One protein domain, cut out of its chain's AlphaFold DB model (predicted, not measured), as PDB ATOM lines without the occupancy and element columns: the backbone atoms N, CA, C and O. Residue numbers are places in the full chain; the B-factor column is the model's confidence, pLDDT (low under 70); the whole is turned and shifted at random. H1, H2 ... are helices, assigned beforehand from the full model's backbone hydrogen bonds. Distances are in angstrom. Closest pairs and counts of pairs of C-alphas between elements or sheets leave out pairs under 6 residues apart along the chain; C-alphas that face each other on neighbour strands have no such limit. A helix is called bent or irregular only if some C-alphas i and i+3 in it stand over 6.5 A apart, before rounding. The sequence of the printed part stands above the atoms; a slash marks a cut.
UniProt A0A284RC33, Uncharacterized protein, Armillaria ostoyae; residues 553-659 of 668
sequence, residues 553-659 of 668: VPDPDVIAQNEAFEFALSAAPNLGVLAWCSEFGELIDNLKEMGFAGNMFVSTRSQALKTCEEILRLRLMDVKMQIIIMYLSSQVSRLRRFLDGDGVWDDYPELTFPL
ATOM      1  N   VAL A 553      86.934 122.345  87.261       82.56
ATOM      2  CA  VAL A 553      86.607 123.769  87.268       82.56
ATOM      3  C   VAL A 553      87.135 124.323  88.593       82.56
ATOM      4  O   VAL A 553      86.556 123.993  89.630       82.56
ATOM      5  N   PRO A 554      88.237 125.096  88.599       82.88
ATOM      6  CA  PRO A 554      88.708 125.762  89.809       82.88
ATOM      7  C   PRO A 554      87.678 126.772  90.315       82.88
ATOM      8  O   PRO A 554      86.939 127.372  89.529       82.88
ATOM      9  N   ASP A 555      87.681 127.006  91.628       86.94
ATOM     10  CA  ASP A 555      86.908 128.089  92.228       86.94
ATOM     11  C   ASP A 555      87.323 129.452  91.637       86.94
ATOM     12  O   ASP A 555      88.508 129.670  91.349       86.94
ATOM     13  N   PRO A 556      86.387 130.410  91.486       85.81
ATOM     14  CA  PRO A 556      86.681 131.719  90.898       85.81
ATOM     15  C   PRO A 556      87.751 132.492  91.678       85.81
ATOM     16  O   PRO A 556      88.540 133.217  91.074       85.81
ATOM     17  N   ASP A 557      87.844 132.283  92.993       88.44
ATOM     18  CA  ASP A 557      88.887 132.871  93.837       88.44
ATOM     19  C   ASP A 557      90.282 132.324  93.488       88.44
ATOM     20  O   ASP A 557      91.258 133.073  93.495       88.44
ATOM     21  N   VAL A 558      90.393 131.038  93.128       88.44
ATOM     22  CA  VAL A 558      91.657 130.420  92.684       88.44
ATOM     23  C   VAL A 558      92.066 130.965  91.316       88.44
ATOM     24  O   VAL A 558      93.245 131.258  91.110       88.44
ATOM     25  N   ILE A 559      91.107 131.161  90.404       89.00
ATOM     26  CA  ILE A 559      91.353 131.803  89.103       89.00
ATOM     27  C   ILE A 559      91.878 133.227  89.321       89.00
ATOM     28  O   ILE A 559      92.981 133.543  88.879       89.00
ATOM     29  N   ALA A 560      91.151 134.049  90.085       89.19
ATOM     30  CA  ALA A 560      91.522 135.435  90.361       89.19
ATOM     31  C   ALA A 560      92.890 135.561  91.057       89.19
ATOM     32  O   ALA A 560      93.655 136.478  90.756       89.19
ATOM     33  N   GLN A 561      93.238 134.636  91.960       89.12
ATOM     34  CA  GLN A 561      94.570 134.605  92.565       89.12
ATOM     35  C   GLN A 561      95.658 134.288  91.529       89.12
ATOM     36  O   GLN A 561      96.628 135.039  91.448       89.12
ATOM     37  N   ASN A 562      95.513 133.224  90.725       91.31
ATOM     38  CA  ASN A 562      96.504 132.864  89.697       91.31
ATOM     39  C   ASN A 562      96.680 133.989  88.659       91.31
ATOM     40  O   ASN A 562      97.814 134.350  88.348       91.31
ATOM     41  N   GLU A 563      95.591 134.615  88.196       91.62
ATOM     42  CA  GLU A 563      95.640 135.798  87.322       91.62
ATOM     43  C   GLU A 563      96.421 136.953  87.965       91.62
ATOM     44  O   GLU A 563      97.245 137.602  87.315       91.62
ATOM     45  N   ALA A 564      96.214 137.196  89.262       89.00
ATOM     46  CA  ALA A 564      96.911 138.250  89.983       89.00
ATOM     47  C   ALA A 564      98.411 137.941  90.186       89.00
ATOM     48  O   ALA A 564      99.235 138.855  90.091       89.00
ATOM     49  N   PHE A 565      98.787 136.669  90.385       89.81
ATOM     50  CA  PHE A 565     100.187 136.224  90.352       89.81
ATOM     51  C   PHE A 565     100.803 136.401  88.962       89.81
ATOM     52  O   PHE A 565     101.881 136.980  88.859       89.81
ATOM     53  N   GLU A 566     100.140 135.958  87.891       89.94
ATOM     54  CA  GLU A 566     100.629 136.120  86.514       89.94
ATOM     55  C   GLU A 566     100.836 137.594  86.157       89.94
ATOM     56  O   GLU A 566     101.880 137.959  85.605       89.94
ATOM     57  N   PHE A 567      99.901 138.457  86.556       89.06
ATOM     58  CA  PHE A 567     100.018 139.899  86.404       89.06
ATOM     59  C   PHE A 567     101.216 140.467  87.182       89.06
ATOM     60  O   PHE A 567     102.062 141.133  86.581       89.06
ATOM     61  N   ALA A 568     101.359 140.159  88.476       87.56
ATOM     62  CA  ALA A 568     102.482 140.637  89.289       87.56
ATOM     63  C   ALA A 568     103.846 140.127  88.784       87.56
ATOM     64  O   ALA A 568     104.810 140.891  88.726       87.56
ATOM     65  N   LEU A 569     103.917 138.866  88.352       87.19
ATOM     66  CA  LEU A 569     105.096 138.279  87.716       87.19
ATOM     67  C   LEU A 569     105.412 138.989  86.390       87.19
ATOM     68  O   LEU A 569     106.564 139.322  86.143       87.19
ATOM     69  N   SER A 570     104.412 139.292  85.552       85.38
ATOM     70  CA  SER A 570     104.612 140.045  84.300       85.38
ATOM     71  C   SER A 570     105.047 141.505  84.517       85.38
ATOM     72  O   SER A 570     105.762 142.070  83.686       85.38
ATOM     73  N   ALA A 571     104.657 142.119  85.638       82.94
ATOM     74  CA  ALA A 571     105.063 143.471  86.017       82.94
ATOM     75  C   ALA A 571     106.489 143.521  86.600       82.94
ATOM     76  O   ALA A 571     107.188 144.523  86.416       82.94
ATOM     77  N   ALA A 572     106.938 142.433  87.238       77.19
ATOM     78  CA  ALA A 572     108.228 142.305  87.916       77.19
ATOM     79  C   ALA A 572     109.442 142.869  87.150       77.19
ATOM     80  O   ALA A 572     110.189 143.649  87.745       77.19
ATOM     81  N   PRO A 573     109.664 142.567  85.850       74.50
ATOM     82  CA  PRO A 573     110.883 142.997  85.163       74.50
ATOM     83  C   PRO A 573     110.937 144.515  84.930       74.50
ATOM     84  O   PRO A 573     112.007 145.079  84.710       74.50
ATOM     85  N   ASN A 574     109.785 145.190  84.980       68.94
ATOM     86  CA  ASN A 574     109.669 146.632  84.760       68.94
ATOM     87  C   ASN A 574     109.869 147.443  86.052       68.94
ATOM     88  O   ASN A 574     110.098 148.653  85.999       68.94
ATOM     89  N   LEU A 575     109.798 146.791  87.216       59.84
ATOM     90  CA  LEU A 575     109.953 147.410  88.526       59.84
ATOM     91  C   LEU A 575     111.374 147.176  89.033       59.84
ATOM     92  O   LEU A 575     111.718 146.109  89.530       59.84
ATOM     93  N   GLY A 576     112.214 148.202  88.878       61.75
ATOM     94  CA  GLY A 576     113.652 148.104  89.121       61.75
ATOM     95  C   GLY A 576     114.010 147.449  90.460       61.75
ATOM     96  O   GLY A 576     113.624 147.944  91.516       61.75
ATOM     97  N   VAL A 577     114.807 146.379  90.372       59.59
ATOM     98  CA  VAL A 577     115.407 145.519  91.417       59.59
ATOM     99  C   VAL A 577     115.266 145.999  92.870       59.59
ATOM    100  O   VAL A 577     114.732 145.285  93.715       59.59
ATOM    101  N   LEU A 578     115.753 147.205  93.178       57.56
ATOM    102  CA  LEU A 578     115.796 147.757  94.539       57.56
ATOM    103  C   LEU A 578     114.413 147.950  95.173       57.56
ATOM    104  O   LEU A 578     114.288 147.862  96.390       57.56
ATOM    105  N   ALA A 579     113.391 148.232  94.365       57.94
ATOM    106  CA  ALA A 579     112.032 148.450  94.841       57.94
ATOM    107  C   ALA A 579     111.333 147.152  95.266       57.94
ATOM    108  O   ALA A 579     110.353 147.231  96.003       57.94
ATOM    109  N   TRP A 580     111.816 145.998  94.791       65.69
ATOM    110  CA  TRP A 580     111.056 144.751  94.802       65.69
ATOM    111  C   TRP A 580     111.711 143.607  95.586       65.69
ATOM    112  O   TRP A 580     111.029 142.646  95.904       65.69
ATOM    113  N   CYS A 581     112.986 143.694  95.985       66.69
ATOM    114  CA  CYS A 581     113.653 142.606  96.722       66.69
ATOM    115  C   CYS A 581     112.923 142.139  98.002       66.69
ATOM    116  O   CYS A 581     112.988 140.958  98.331       66.69
ATOM    117  N   SER A 582     112.234 143.019  98.736       70.38
ATOM    118  CA  SER A 582     111.424 142.617  99.901       70.38
ATOM    119  C   SER A 582     110.058 142.048  99.506       70.38
ATOM    120  O   SER A 582     109.658 141.010 100.023       70.38
ATOM    121  N   GLU A 583     109.368 142.693  98.560       78.56
ATOM    122  CA  GLU A 583     108.034 142.296  98.074       78.56
ATOM    123  C   GLU A 583     108.082 140.958  97.306       78.56
ATOM    124  O   GLU A 583     107.183 140.129  97.426       78.56
ATOM    125  N   PHE A 584     109.173 140.693  96.579       81.44
ATOM    126  CA  PHE A 584     109.398 139.452  95.835       81.44
ATOM    127  C   PHE A 584     109.598 138.242  96.754       81.44
ATOM    128  O   PHE A 584     109.176 137.140  96.418       81.44
ATOM    129  N   GLY A 585     110.185 138.436  97.942       82.50
ATOM    130  CA  GLY A 585     110.269 137.380  98.954       82.50
ATOM    131  C   GLY A 585     108.881 136.920  99.407       82.50
ATOM    132  O   GLY A 585     108.602 135.723  99.417       82.50
ATOM    133  N   GLU A 586     107.994 137.879  99.691       86.75
ATOM    134  CA  GLU A 586     106.600 137.614 100.057       86.75
ATOM    135  C   GLU A 586     105.820 136.974  98.894       86.75
ATOM    136  O   GLU A 586     105.098 136.000  99.109       86.75
ATOM    137  N   LEU A 587     106.013 137.437  97.651       87.06
ATOM    138  CA  LEU A 587     105.436 136.800  96.458       87.06
ATOM    139  C   LEU A 587     105.843 135.321  96.351       87.06
ATOM    140  O   LEU A 587     104.986 134.466  96.142       87.06
ATOM    141  N   ILE A 588     107.136 135.013  96.516       88.19
ATOM    142  CA  ILE A 588     107.671 133.643  96.444       88.19
ATOM    143  C   ILE A 588     107.049 132.745  97.514       88.19
ATOM    144  O   ILE A 588     106.762 131.583  97.233       88.19
ATOM    145  N   ASP A 589     106.861 133.248  98.734       89.38
ATOM    146  CA  ASP A 589     106.296 132.454  99.827       89.38
ATOM    147  C   ASP A 589     104.778 132.229  99.656       89.38
ATOM    148  O   ASP A 589     104.320 131.103  99.855       89.38
ATOM    149  N   ASN A 590     104.015 133.208  99.149       88.69
ATOM    150  CA  ASN A 590     102.600 132.994  98.792       88.69
ATOM    151  C   ASN A 590     102.434 132.048  97.581       88.69
ATOM    152  O   ASN A 590     101.558 131.185  97.582       88.69
ATOM    153  N   LEU A 591     103.294 132.157  96.557       89.38
ATOM    154  CA  LEU A 591     103.289 131.243  95.403       89.38
ATOM    155  C   LEU A 591     103.582 129.793  95.839       89.38
ATOM    156  O   LEU A 591     103.068 128.837  95.257       89.38
ATOM    157  N   LYS A 592     104.388 129.622  96.895       89.00
ATOM    158  CA  LYS A 592     104.662 128.317  97.507       89.00
ATOM    159  C   LYS A 592     103.461 127.741  98.222       89.00
ATOM    160  O   LYS A 592     103.168 126.565  98.034       89.00
ATOM    161  N   GLU A 593     102.764 128.555  99.005       90.44
ATOM    162  CA  GLU A 593     101.528 128.146  99.666       90.44
ATOM    163  C   GLU A 593     100.464 127.717  98.642       90.44
ATOM    164  O   GLU A 593      99.923 126.619  98.753       90.44
ATOM    165  N   MET A 594     100.263 128.499  97.574       88.12
ATOM    166  CA  MET A 594      99.373 128.141  96.460       88.12
ATOM    167  C   MET A 594      99.781 126.833  95.764       88.12
ATOM    168  O   MET A 594      98.924 125.998  95.461       88.12
ATOM    169  N   GLY A 595     101.077 126.638  95.502       86.69
ATOM    170  CA  GLY A 595     101.576 125.419  94.871       86.69
ATOM    171  C   GLY A 595     101.407 124.179  95.753       86.69
ATOM    172  O   GLY A 595     100.923 123.160  95.270       86.69
ATOM    173  N   PHE A 596     101.709 124.263  97.054       86.94
ATOM    174  CA  PHE A 596     101.475 123.153  97.991       86.94
ATOM    175  C   PHE A 596      99.990 122.886  98.260       86.94
ATOM    176  O   PHE A 596      99.626 121.745  98.534       86.94
ATOM    177  N   ALA A 597      99.127 123.899  98.142       86.06
ATOM    178  CA  ALA A 597      97.677 123.719  98.149       86.06
ATOM    179  C   ALA A 597      97.152 122.992  96.892       86.06
ATOM    180  O   ALA A 597      95.982 122.625  96.859       86.06
ATOM    181  N   GLY A 598      97.992 122.783  95.867       84.19
ATOM    182  CA  GLY A 598      97.594 122.183  94.593       84.19
ATOM    183  C   GLY A 598      96.748 123.111  93.718       84.19
ATOM    184  O   GLY A 598      96.086 122.631  92.809       84.19
ATOM    185  N   ASN A 599      96.765 124.423  93.987       88.25
ATOM    186  CA  ASN A 599      95.912 125.433  93.346       88.25
ATOM    187  C   ASN A 599      96.644 126.276  92.280       88.25
ATOM    188  O   ASN A 599      96.055 127.194  91.712       88.25
ATOM    189  N   MET A 600      97.927 126.006  92.020       89.19
ATOM    190  CA  MET A 600      98.730 126.740  91.031       89.19
ATOM    191  C   MET A 600      98.482 126.215  89.611       89.19
ATOM    192  O   MET A 600      98.574 125.011  89.368       89.19
ATOM    193  N   PHE A 601      98.244 127.110  88.650       91.62
ATOM    194  CA  PHE A 601      98.131 126.742  87.235       91.62
ATOM    195  C   PHE A 601      99.500 126.527  86.572       91.62
ATOM    196  O   PHE A 601     100.507 127.159  86.911       91.62
ATOM    197  N   VAL A 602      99.533 125.657  85.558       88.19
ATOM    198  CA  VAL A 602     100.726 125.418  84.723       88.19
ATOM    199  C   VAL A 602     101.170 126.703  84.009       88.19
ATOM    200  O   VAL A 602     102.372 126.955  83.895       88.19
ATOM    201  N   SER A 603     100.223 127.558  83.603       89.06
ATOM    202  CA  SER A 603     100.502 128.898  83.070       89.06
ATOM    203  C   SER A 603     101.289 129.739  84.080       89.06
ATOM    204  O   SER A 603     102.378 130.216  83.758       89.06
ATOM    205  N   THR A 604     100.825 129.802  85.327       91.12
ATOM    206  CA  THR A 604     101.428 130.590  86.407       91.12
ATOM    207  C   THR A 604     102.831 130.086  86.761       91.12
ATOM    208  O   THR A 604     103.761 130.888  86.865       91.12
ATOM    209  N   ARG A 605     103.041 128.761  86.822       91.25
ATOM    210  CA  ARG A 605     104.379 128.148  86.967       91.25
ATOM    211  C   ARG A 605     105.315 128.523  85.814       91.25
ATOM    212  O   ARG A 605     106.456 128.916  86.059       91.25
ATOM    213  N   SER A 606     104.844 128.442  84.568       90.00
ATOM    214  CA  SER A 606     105.651 128.779  83.385       90.00
ATOM    215  C   SER A 606     106.027 130.268  83.336       90.00
ATOM    216  O   SER A 606     107.177 130.613  83.058       90.00
ATOM    217  N   GLN A 607     105.098 131.153  83.709       89.81
ATOM    218  CA  GLN A 607     105.320 132.594  83.800       89.81
ATOM    219  C   GLN A 607     106.282 132.946  84.948       89.81
ATOM    220  O   GLN A 607     107.132 133.824  84.788       89.81
ATOM    221  N   ALA A 608     106.229 132.231  86.075       89.69
ATOM    222  CA  ALA A 608     107.178 132.394  87.177       89.69
ATOM    223  C   ALA A 608     108.612 131.967  86.798       89.69
ATOM    224  O   ALA A 608     109.573 132.658  87.142       89.69
ATOM    225  N   LEU A 609     108.781 130.881  86.032       89.12
ATOM    226  CA  LEU A 609     110.088 130.475  85.494       89.12
ATOM    227  C   LEU A 609     110.629 131.486  84.468       89.12
ATOM    228  O   LEU A 609     111.777 131.924  84.578       89.12
ATOM    229  N   LYS A 610     109.792 131.920  83.521       89.50
ATOM    230  CA  LYS A 610     110.152 132.928  82.512       89.50
ATOM    231  C   LYS A 610     110.587 134.252  83.147       89.50
ATOM    232  O   LYS A 610     111.600 134.828  82.757       89.50
ATOM    233  N   THR A 611     109.860 134.721  84.154       87.31
ATOM    234  CA  THR A 611     110.176 135.986  84.835       87.31
ATOM    235  C   THR A 611     111.433 135.880  85.690       87.31
ATOM    236  O   THR A 611     112.180 136.847  85.776       87.31
ATOM    237  N   CYS A 612     111.767 134.695  86.213       86.19
ATOM    238  CA  CYS A 612     113.082 134.435  86.803       86.19
ATOM    239  C   CYS A 612     114.232 134.608  85.789       86.19
ATOM    240  O   CYS A 612     115.258 135.185  86.144       86.19
ATOM    241  N   GLU A 613     114.080 134.159  84.535       86.31
ATOM    242  CA  GLU A 613     115.061 134.458  83.475       86.31
ATOM    243  C   GLU A 613     115.119 135.953  83.140       86.31
ATOM    244  O   GLU A 613     116.202 136.515  83.004       86.31
ATOM    245  N   GLU A 614     113.966 136.610  82.990       84.81
ATOM    246  CA  GLU A 614     113.903 138.036  82.653       84.81
ATOM    247  C   GLU A 614     114.546 138.896  83.748       84.81
ATOM    248  O   GLU A 614     115.360 139.761  83.429       84.81
ATOM    249  N   ILE A 615     114.283 138.595  85.025       80.88
ATOM    250  CA  ILE A 615     114.910 139.251  86.179       80.88
ATOM    251  C   ILE A 615     116.438 139.121  86.126       80.88
ATOM    252  O   ILE A 615     117.118 140.124  86.324       80.88
ATOM    253  N   LEU A 616     116.993 137.937  85.827       78.88
ATOM    254  CA  LEU A 616     118.449 137.751  85.718       78.88
ATOM    255  C   LEU A 616     119.056 138.398  84.456       78.88
ATOM    256  O   LEU A 616     120.215 138.807  84.486       78.88
ATOM    257  N   ARG A 617     118.287 138.528  83.362       78.25
ATOM    258  CA  ARG A 617     118.713 139.192  82.110       78.25
ATOM    259  C   ARG A 617     118.712 140.719  82.179       78.25
ATOM    260  O   ARG A 617     119.416 141.353  81.388       78.25
ATOM    261  N   LEU A 618     117.940 141.333  83.080       71.00
ATOM    262  CA  LEU A 618     118.083 142.762  83.373       71.00
ATOM    263  C   LEU A 618     119.535 143.043  83.781       71.00
ATOM    264  O   LEU A 618     120.152 142.235  84.472       71.00
ATOM    265  N   ARG A 619     120.097 144.195  83.382       58.97
ATOM    266  CA  ARG A 619     121.511 144.550  83.638       58.97
ATOM    267  C   ARG A 619     121.805 144.909  85.105       58.97
ATOM    268  O   ARG A 619     122.293 145.988  85.426       58.97
ATOM    269  N   LEU A 620     121.561 143.956  85.999       59.03
ATOM    270  CA  LEU A 620     122.009 143.922  87.389       59.03
ATOM    271  C   LEU A 620     123.530 144.085  87.508       59.03
ATOM    272  O   LEU A 620     124.007 144.696  88.458       59.03
ATOM    273  N   MET A 621     124.281 143.565  86.530       52.00
ATOM    274  CA  MET A 621     125.750 143.547  86.516       52.00
ATOM    275  C   MET A 621     126.404 144.940  86.534       52.00
ATOM    276  O   MET A 621     127.526 145.065  87.017       52.00
ATOM    277  N   ASP A 622     125.708 145.993  86.087       56.72
ATOM    278  CA  ASP A 622     126.232 147.368  86.105       56.72
ATOM    279  C   ASP A 622     126.141 148.025  87.508       56.72
ATOM    280  O   ASP A 622     126.660 149.123  87.740       56.72
ATOM    281  N   VAL A 623     125.478 147.378  88.478       56.25
ATOM    282  CA  VAL A 623     125.158 147.966  89.786       56.25
ATOM    283  C   VAL A 623     126.193 147.576  90.848       56.25
ATOM    284  O   VAL A 623     126.341 146.415  91.218       56.25
ATOM    285  N   LYS A 624     126.829 148.578  91.473       57.88
ATOM    286  CA  LYS A 624     127.794 148.414  92.591       57.88
ATOM    287  C   LYS A 624     127.234 147.697  93.838       57.88
ATOM    288  O   LYS A 624     127.977 147.428  94.780       57.88
ATOM    289  N   MET A 625     125.936 147.403  93.883       66.75
ATOM    290  CA  MET A 625     125.228 146.803  95.019       66.75
ATOM    291  C   MET A 625     125.261 145.268  94.954       66.75
ATOM    292  O   MET A 625     124.224 144.611  94.961       66.75
ATOM    293  N   GLN A 626     126.464 144.691  94.929       70.81
ATOM    294  CA  GLN A 626     126.693 143.242  94.802       70.81
ATOM    295  C   GLN A 626     125.959 142.403  95.863       70.81
ATOM    296  O   GLN A 626     125.513 141.298  95.575       70.81
ATOM    297  N   ILE A 627     125.753 142.950  97.067       74.94
ATOM    298  CA  ILE A 627     124.962 142.314  98.137       74.94
ATOM    299  C   ILE A 627     123.499 142.101  97.710       74.94
ATOM    300  O   ILE A 627     122.906 141.079  98.042       74.94
ATOM    301  N   ILE A 628     122.918 143.035  96.952       77.56
ATOM    302  CA  ILE A 628     121.539 142.929  96.463       77.56
ATOM    303  C   ILE A 628     121.457 141.951  95.292       77.56
ATOM    304  O   ILE A 628     120.523 141.158  95.240       77.56
ATOM    305  N   ILE A 629     122.464 141.930  94.415       78.00
ATOM    306  CA  ILE A 629     122.574 140.924  93.347       78.00
ATOM    307  C   ILE A 629     122.644 139.513  93.958       78.00
ATOM    308  O   ILE A 629     121.903 138.635  93.534       78.00
ATOM    309  N   MET A 630     123.458 139.322  95.003       79.06
ATOM    310  CA  MET A 630     123.556 138.071  95.769       79.06
ATOM    311  C   MET A 630     122.235 137.678  96.449       79.06
ATOM    312  O   MET A 630     121.879 136.502  96.503       79.06
ATOM    313  N   TYR A 631     121.502 138.652  96.994       82.38
ATOM    314  CA  TYR A 631     120.213 138.403  97.636       82.38
ATOM    315  C   TYR A 631     119.132 138.016  96.616       82.38
ATOM    316  O   TYR A 631     118.418 137.034  96.818       82.38
ATOM    317  N   LEU A 632     119.053 138.736  95.495       82.19
ATOM    318  CA  LEU A 632     118.093 138.471  94.428       82.19
ATOM    319  C   LEU A 632     118.371 137.136  93.727       82.19
ATOM    320  O   LEU A 632     117.440 136.365  93.521       82.19
ATOM    321  N   SER A 633     119.631 136.811  93.416       84.06
ATOM    322  CA  SER A 633     119.976 135.505  92.835       84.06
ATOM    323  C   SER A 633     119.659 134.350  93.794       84.06
ATOM    324  O   SER A 633     119.163 133.315  93.354       84.06
ATOM    325  N   SER A 634     119.826 134.546  95.107       85.19
ATOM    326  CA  SER A 634     119.378 133.594  96.134       85.19
ATOM    327  C   SER A 634     117.849 133.425  96.165       85.19
ATOM    328  O   SER A 634     117.361 132.296  96.250       85.19
ATOM    329  N   GLN A 635     117.073 134.510  96.025       86.31
ATOM    330  CA  GLN A 635     115.610 134.439  95.901       86.31
ATOM    331  C   GLN A 635     115.171 133.723  94.614       86.31
ATOM    332  O   GLN A 635     114.370 132.792  94.687       86.31
ATOM    333  N   VAL A 636     115.740 134.086  93.458       87.50
ATOM    334  CA  VAL A 636     115.466 133.439  92.162       87.50
ATOM    335  C   VAL A 636     115.817 131.951  92.209       87.50
ATOM    336  O   VAL A 636     115.007 131.123  91.804       87.50
ATOM    337  N   SER A 637     116.962 131.579  92.790       86.88
ATOM    338  CA  SER A 637     117.339 130.173  92.985       86.88
ATOM    339  C   SER A 637     116.363 129.431  93.908       86.88
ATOM    340  O   SER A 637     115.974 128.299  93.623       86.88
ATOM    341  N   ARG A 638     115.896 130.077  94.987       86.88
ATOM    342  CA  ARG A 638     114.883 129.529  95.906       86.88
ATOM    343  C   ARG A 638     113.497 129.390  95.261       86.88
ATOM    344  O   ARG A 638     112.733 128.532  95.713       86.88
ATOM    345  N   LEU A 639     113.153 130.210  94.267       88.00
ATOM    346  CA  LEU A 639     111.915 130.089  93.493       88.00
ATOM    347  C   LEU A 639     112.037 128.992  92.431       88.00
ATOM    348  O   LEU A 639     111.237 128.063  92.431       88.00
ATOM    349  N   ARG A 640     113.080 129.035  91.599       89.19
ATOM    350  CA  ARG A 640     113.330 128.031  90.557       89.19
ATOM    351  C   ARG A 640     113.402 126.610  91.118       89.19
ATOM    352  O   ARG A 640     112.634 125.769  90.676       89.19
ATOM    353  N   ARG A 641     114.177 126.370  92.187       86.88
ATOM    354  CA  ARG A 641     114.234 125.060  92.880       86.88
ATOM    355  C   ARG A 641     112.903 124.569  93.444       86.88
ATOM    356  O   ARG A 641     112.808 123.399  93.788       86.88
ATOM    357  N   PHE A 642     111.924 125.446  93.646       87.56
ATOM    358  CA  PHE A 642     110.583 125.046  94.068       87.56
ATOM    359  C   PHE A 642     109.698 124.702  92.866       87.56
ATOM    360  O   PHE A 642     108.955 123.733  92.926       87.56
ATOM    361  N   LEU A 643     109.800 125.479  91.786       87.81
ATOM    362  CA  LEU A 643     109.028 125.273  90.560       87.81
ATOM    363  C   LEU A 643     109.547 124.112  89.704       87.81
ATOM    364  O   LEU A 643     108.794 123.602  88.882       87.81
ATOM    365  N   ASP A 644     110.811 123.727  89.840       85.19
ATOM    366  CA  ASP A 644     111.466 122.704  89.026       85.19
ATOM    367  C   ASP A 644     112.654 122.124  89.815       85.19
ATOM    368  O   ASP A 644     113.724 122.718  89.877       85.19
ATOM    369  N   GLY A 645     112.453 121.015  90.528       80.56
ATOM    370  CA  GLY A 645     113.459 120.486  91.462       80.56
ATOM    371  C   GLY A 645     114.736 119.960  90.816       80.56
ATOM    372  O   GLY A 645     115.802 120.032  91.434       80.56
ATOM    373  N   ASP A 646     114.619 119.472  89.582       77.94
ATOM    374  CA  ASP A 646     115.693 118.815  88.835       77.94
ATOM    375  C   ASP A 646     116.441 119.784  87.901       77.94
ATOM    376  O   ASP A 646     117.499 119.448  87.360       77.94
ATOM    377  N   GLY A 647     115.927 121.007  87.739       78.44
ATOM    378  CA  GLY A 647     116.559 122.063  86.960       78.44
ATOM    379  C   GLY A 647     117.932 122.473  87.510       78.44
ATOM    380  O   GLY A 647     118.086 122.901  88.658       78.44
ATOM    381  N   VAL A 648     118.951 122.394  86.654       81.62
ATOM    382  CA  VAL A 648     120.278 122.980  86.893       81.62
ATOM    383  C   VAL A 648     120.360 124.289  86.114       81.62
ATOM    384  O   VAL A 648     120.104 124.313  84.911       81.62
ATOM    385  N   TRP A 649     120.714 125.382  86.795       82.44
ATOM    386  CA  TRP A 649     120.843 126.706  86.179       82.44
ATOM    387  C   TRP A 649     122.201 127.320  86.497       82.44
ATOM    388  O   TRP A 649     122.548 127.479  87.668       82.44
ATOM    389  N   ASP A 650     122.910 127.722  85.445       81.75
ATOM    390  CA  ASP A 650     124.236 128.347  85.506       81.75
ATOM    391  C   ASP A 650     124.205 129.829  85.066       81.75
ATOM    392  O   ASP A 650     125.241 130.467  84.913       81.75
ATOM    393  N   ASP A 651     123.015 130.410  84.870       82.25
ATOM    394  CA  ASP A 651     122.785 131.798  84.434       82.25
ATOM    395  C   ASP A 651     122.838 132.833  85.579       82.25
ATOM    396  O   ASP A 651     122.432 133.987  85.414       82.25
ATOM    397  N   TYR A 652     123.337 132.441  86.754       83.12
ATOM    398  CA  TYR A 652     123.486 133.338  87.898       83.12
ATOM    399  C   TYR A 652     124.693 134.283  87.725       83.12
ATOM    400  O   TYR A 652     125.769 133.847  87.318       83.12
ATOM    401  N   PRO A 653     124.569 135.576  88.080       76.50
ATOM    402  CA  PRO A 653     125.650 136.546  87.915       76.50
ATOM    403  C   PRO A 653     126.829 136.286  88.866       76.50
ATOM    404  O   PRO A 653     126.649 136.168  90.081       76.50
ATOM    405  N   GLU A 654     128.052 136.289  88.327       75.38
ATOM    406  CA  GLU A 654     129.280 136.164  89.120       75.38
ATOM    407  C   GLU A 654     129.533 137.401  90.001       75.38
ATOM    408  O   GLU A 654     129.618 138.543  89.542       75.38
ATOM    409  N   LEU A 655     129.700 137.173  91.305       71.50
ATOM    410  CA  LEU A 655     129.908 138.233  92.290       71.50
ATOM    411  C   LEU A 655     131.396 138.600  92.394       71.50
ATOM    412  O   LEU A 655     132.139 138.022  93.188       71.50
ATOM    413  N   THR A 656     131.829 139.610  91.634       67.38
ATOM    414  CA  THR A 656     133.205 140.146  91.704       67.38
ATOM    415  C   THR A 656     133.409 141.016  92.955       67.38
ATOM    416  O   THR A 656     133.565 142.236  92.866       67.38
ATOM    417  N   PHE A 657     133.379 140.414  94.146       63.72
ATOM    418  CA  PHE A 657     133.684 141.131  95.388       63.72
ATOM    419  C   PHE A 657     135.116 141.698  95.355       63.72
ATOM    420  O   PHE A 657     136.041 140.959  95.012       63.72
ATOM    421  N   PRO A 658     135.344 142.964  95.765       62.69
ATOM    422  CA  PRO A 658     136.684 143.539  95.926       62.69
ATOM    423  C   PRO A 658     137.484 142.901  97.081       62.69
ATOM    424  O   PRO A 658     137.741 143.520  98.113       62.69
ATOM    425  N   LEU A 659     137.899 141.645  96.915       61.72
ATOM    426  CA  LEU A 659     138.720 140.896  97.867       61.72
ATOM    427  C   LEU A 659     140.216 141.207  97.690       61.72
ATOM    428  O   LEU A 659     141.030 140.312  97.478       61.72
TER     429      LEU A 659
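What this domain is: This is residues 553 to 659 of the 668 residues of an uncharacterized protein of Armillaria ostoyae (UniProt A0A284RC33). Four helices make an up-and-down bundle, each running against the one before it, with H1 and H3 side by side as one pair and H2 and H4 side by side as the other. After H4 the last 16 residues, 644 to 659, fold back without a named element toward the end where H4 begins. The printed part has 107 residues with four named helices, H1 to H4 in that order, and no named strand; the class is all helix. It is compact, with a radius of gyration of the C-alphas of 14.6 A, yet elongated, spanning 55 by 29 by 18 A.

How they stand to each other: H1, residues 556 to 574, touches H3, residues 602 to 617, at a shallow tilt of 13 degrees, the same way; their closest C-alphas, of Glu 566 and Thr 604, are 5.6 A apart. H1 is close to but not clearly touching H2, residues 581 to 596; the closest C-alphas, of Phe 565 and Leu 591, are 7.7 A apart. H2 touches H4, residues 626 to 643, at 10 degrees, the same way, closest at the C-alphas of Ile 588 and Leu 639, 6.3 A. H3 and H4 form a helical hairpin and touch at 22 degrees, opposite ways, closest at the C-alphas of Cys 612 and Val 636, 5.9 A. H2 and H3 are near each other; H1 and H4 are apart. Every O i to N i+4 pair is within hydrogen-bond range in H3; the counts are 13 of 15 in H1, 10 of 12 in H2 and 13 of 14 in H4.

Where its parts are: H1 begins at C-alpha 556 (86.681, 131.719, 90.898) and measures 28.1 A; it is only just irregular, with C-alphas 570 and 573 7.0 A apart. H2 measures 23.0 A, H3 22.8 A and H4 25.6 A, ending at C-alpha 643 (109.028, 125.273, 90.560).

The domain as a whole: The C-alphas of Val 553 and Leu 659, the two farthest apart, are 55.9 A apart. The printed part has no cut; no link is long, and that from H2 to H3 is tight. The pLDDT is under 70 at residues 574 to 581, 619 to 625 and 656 to 659.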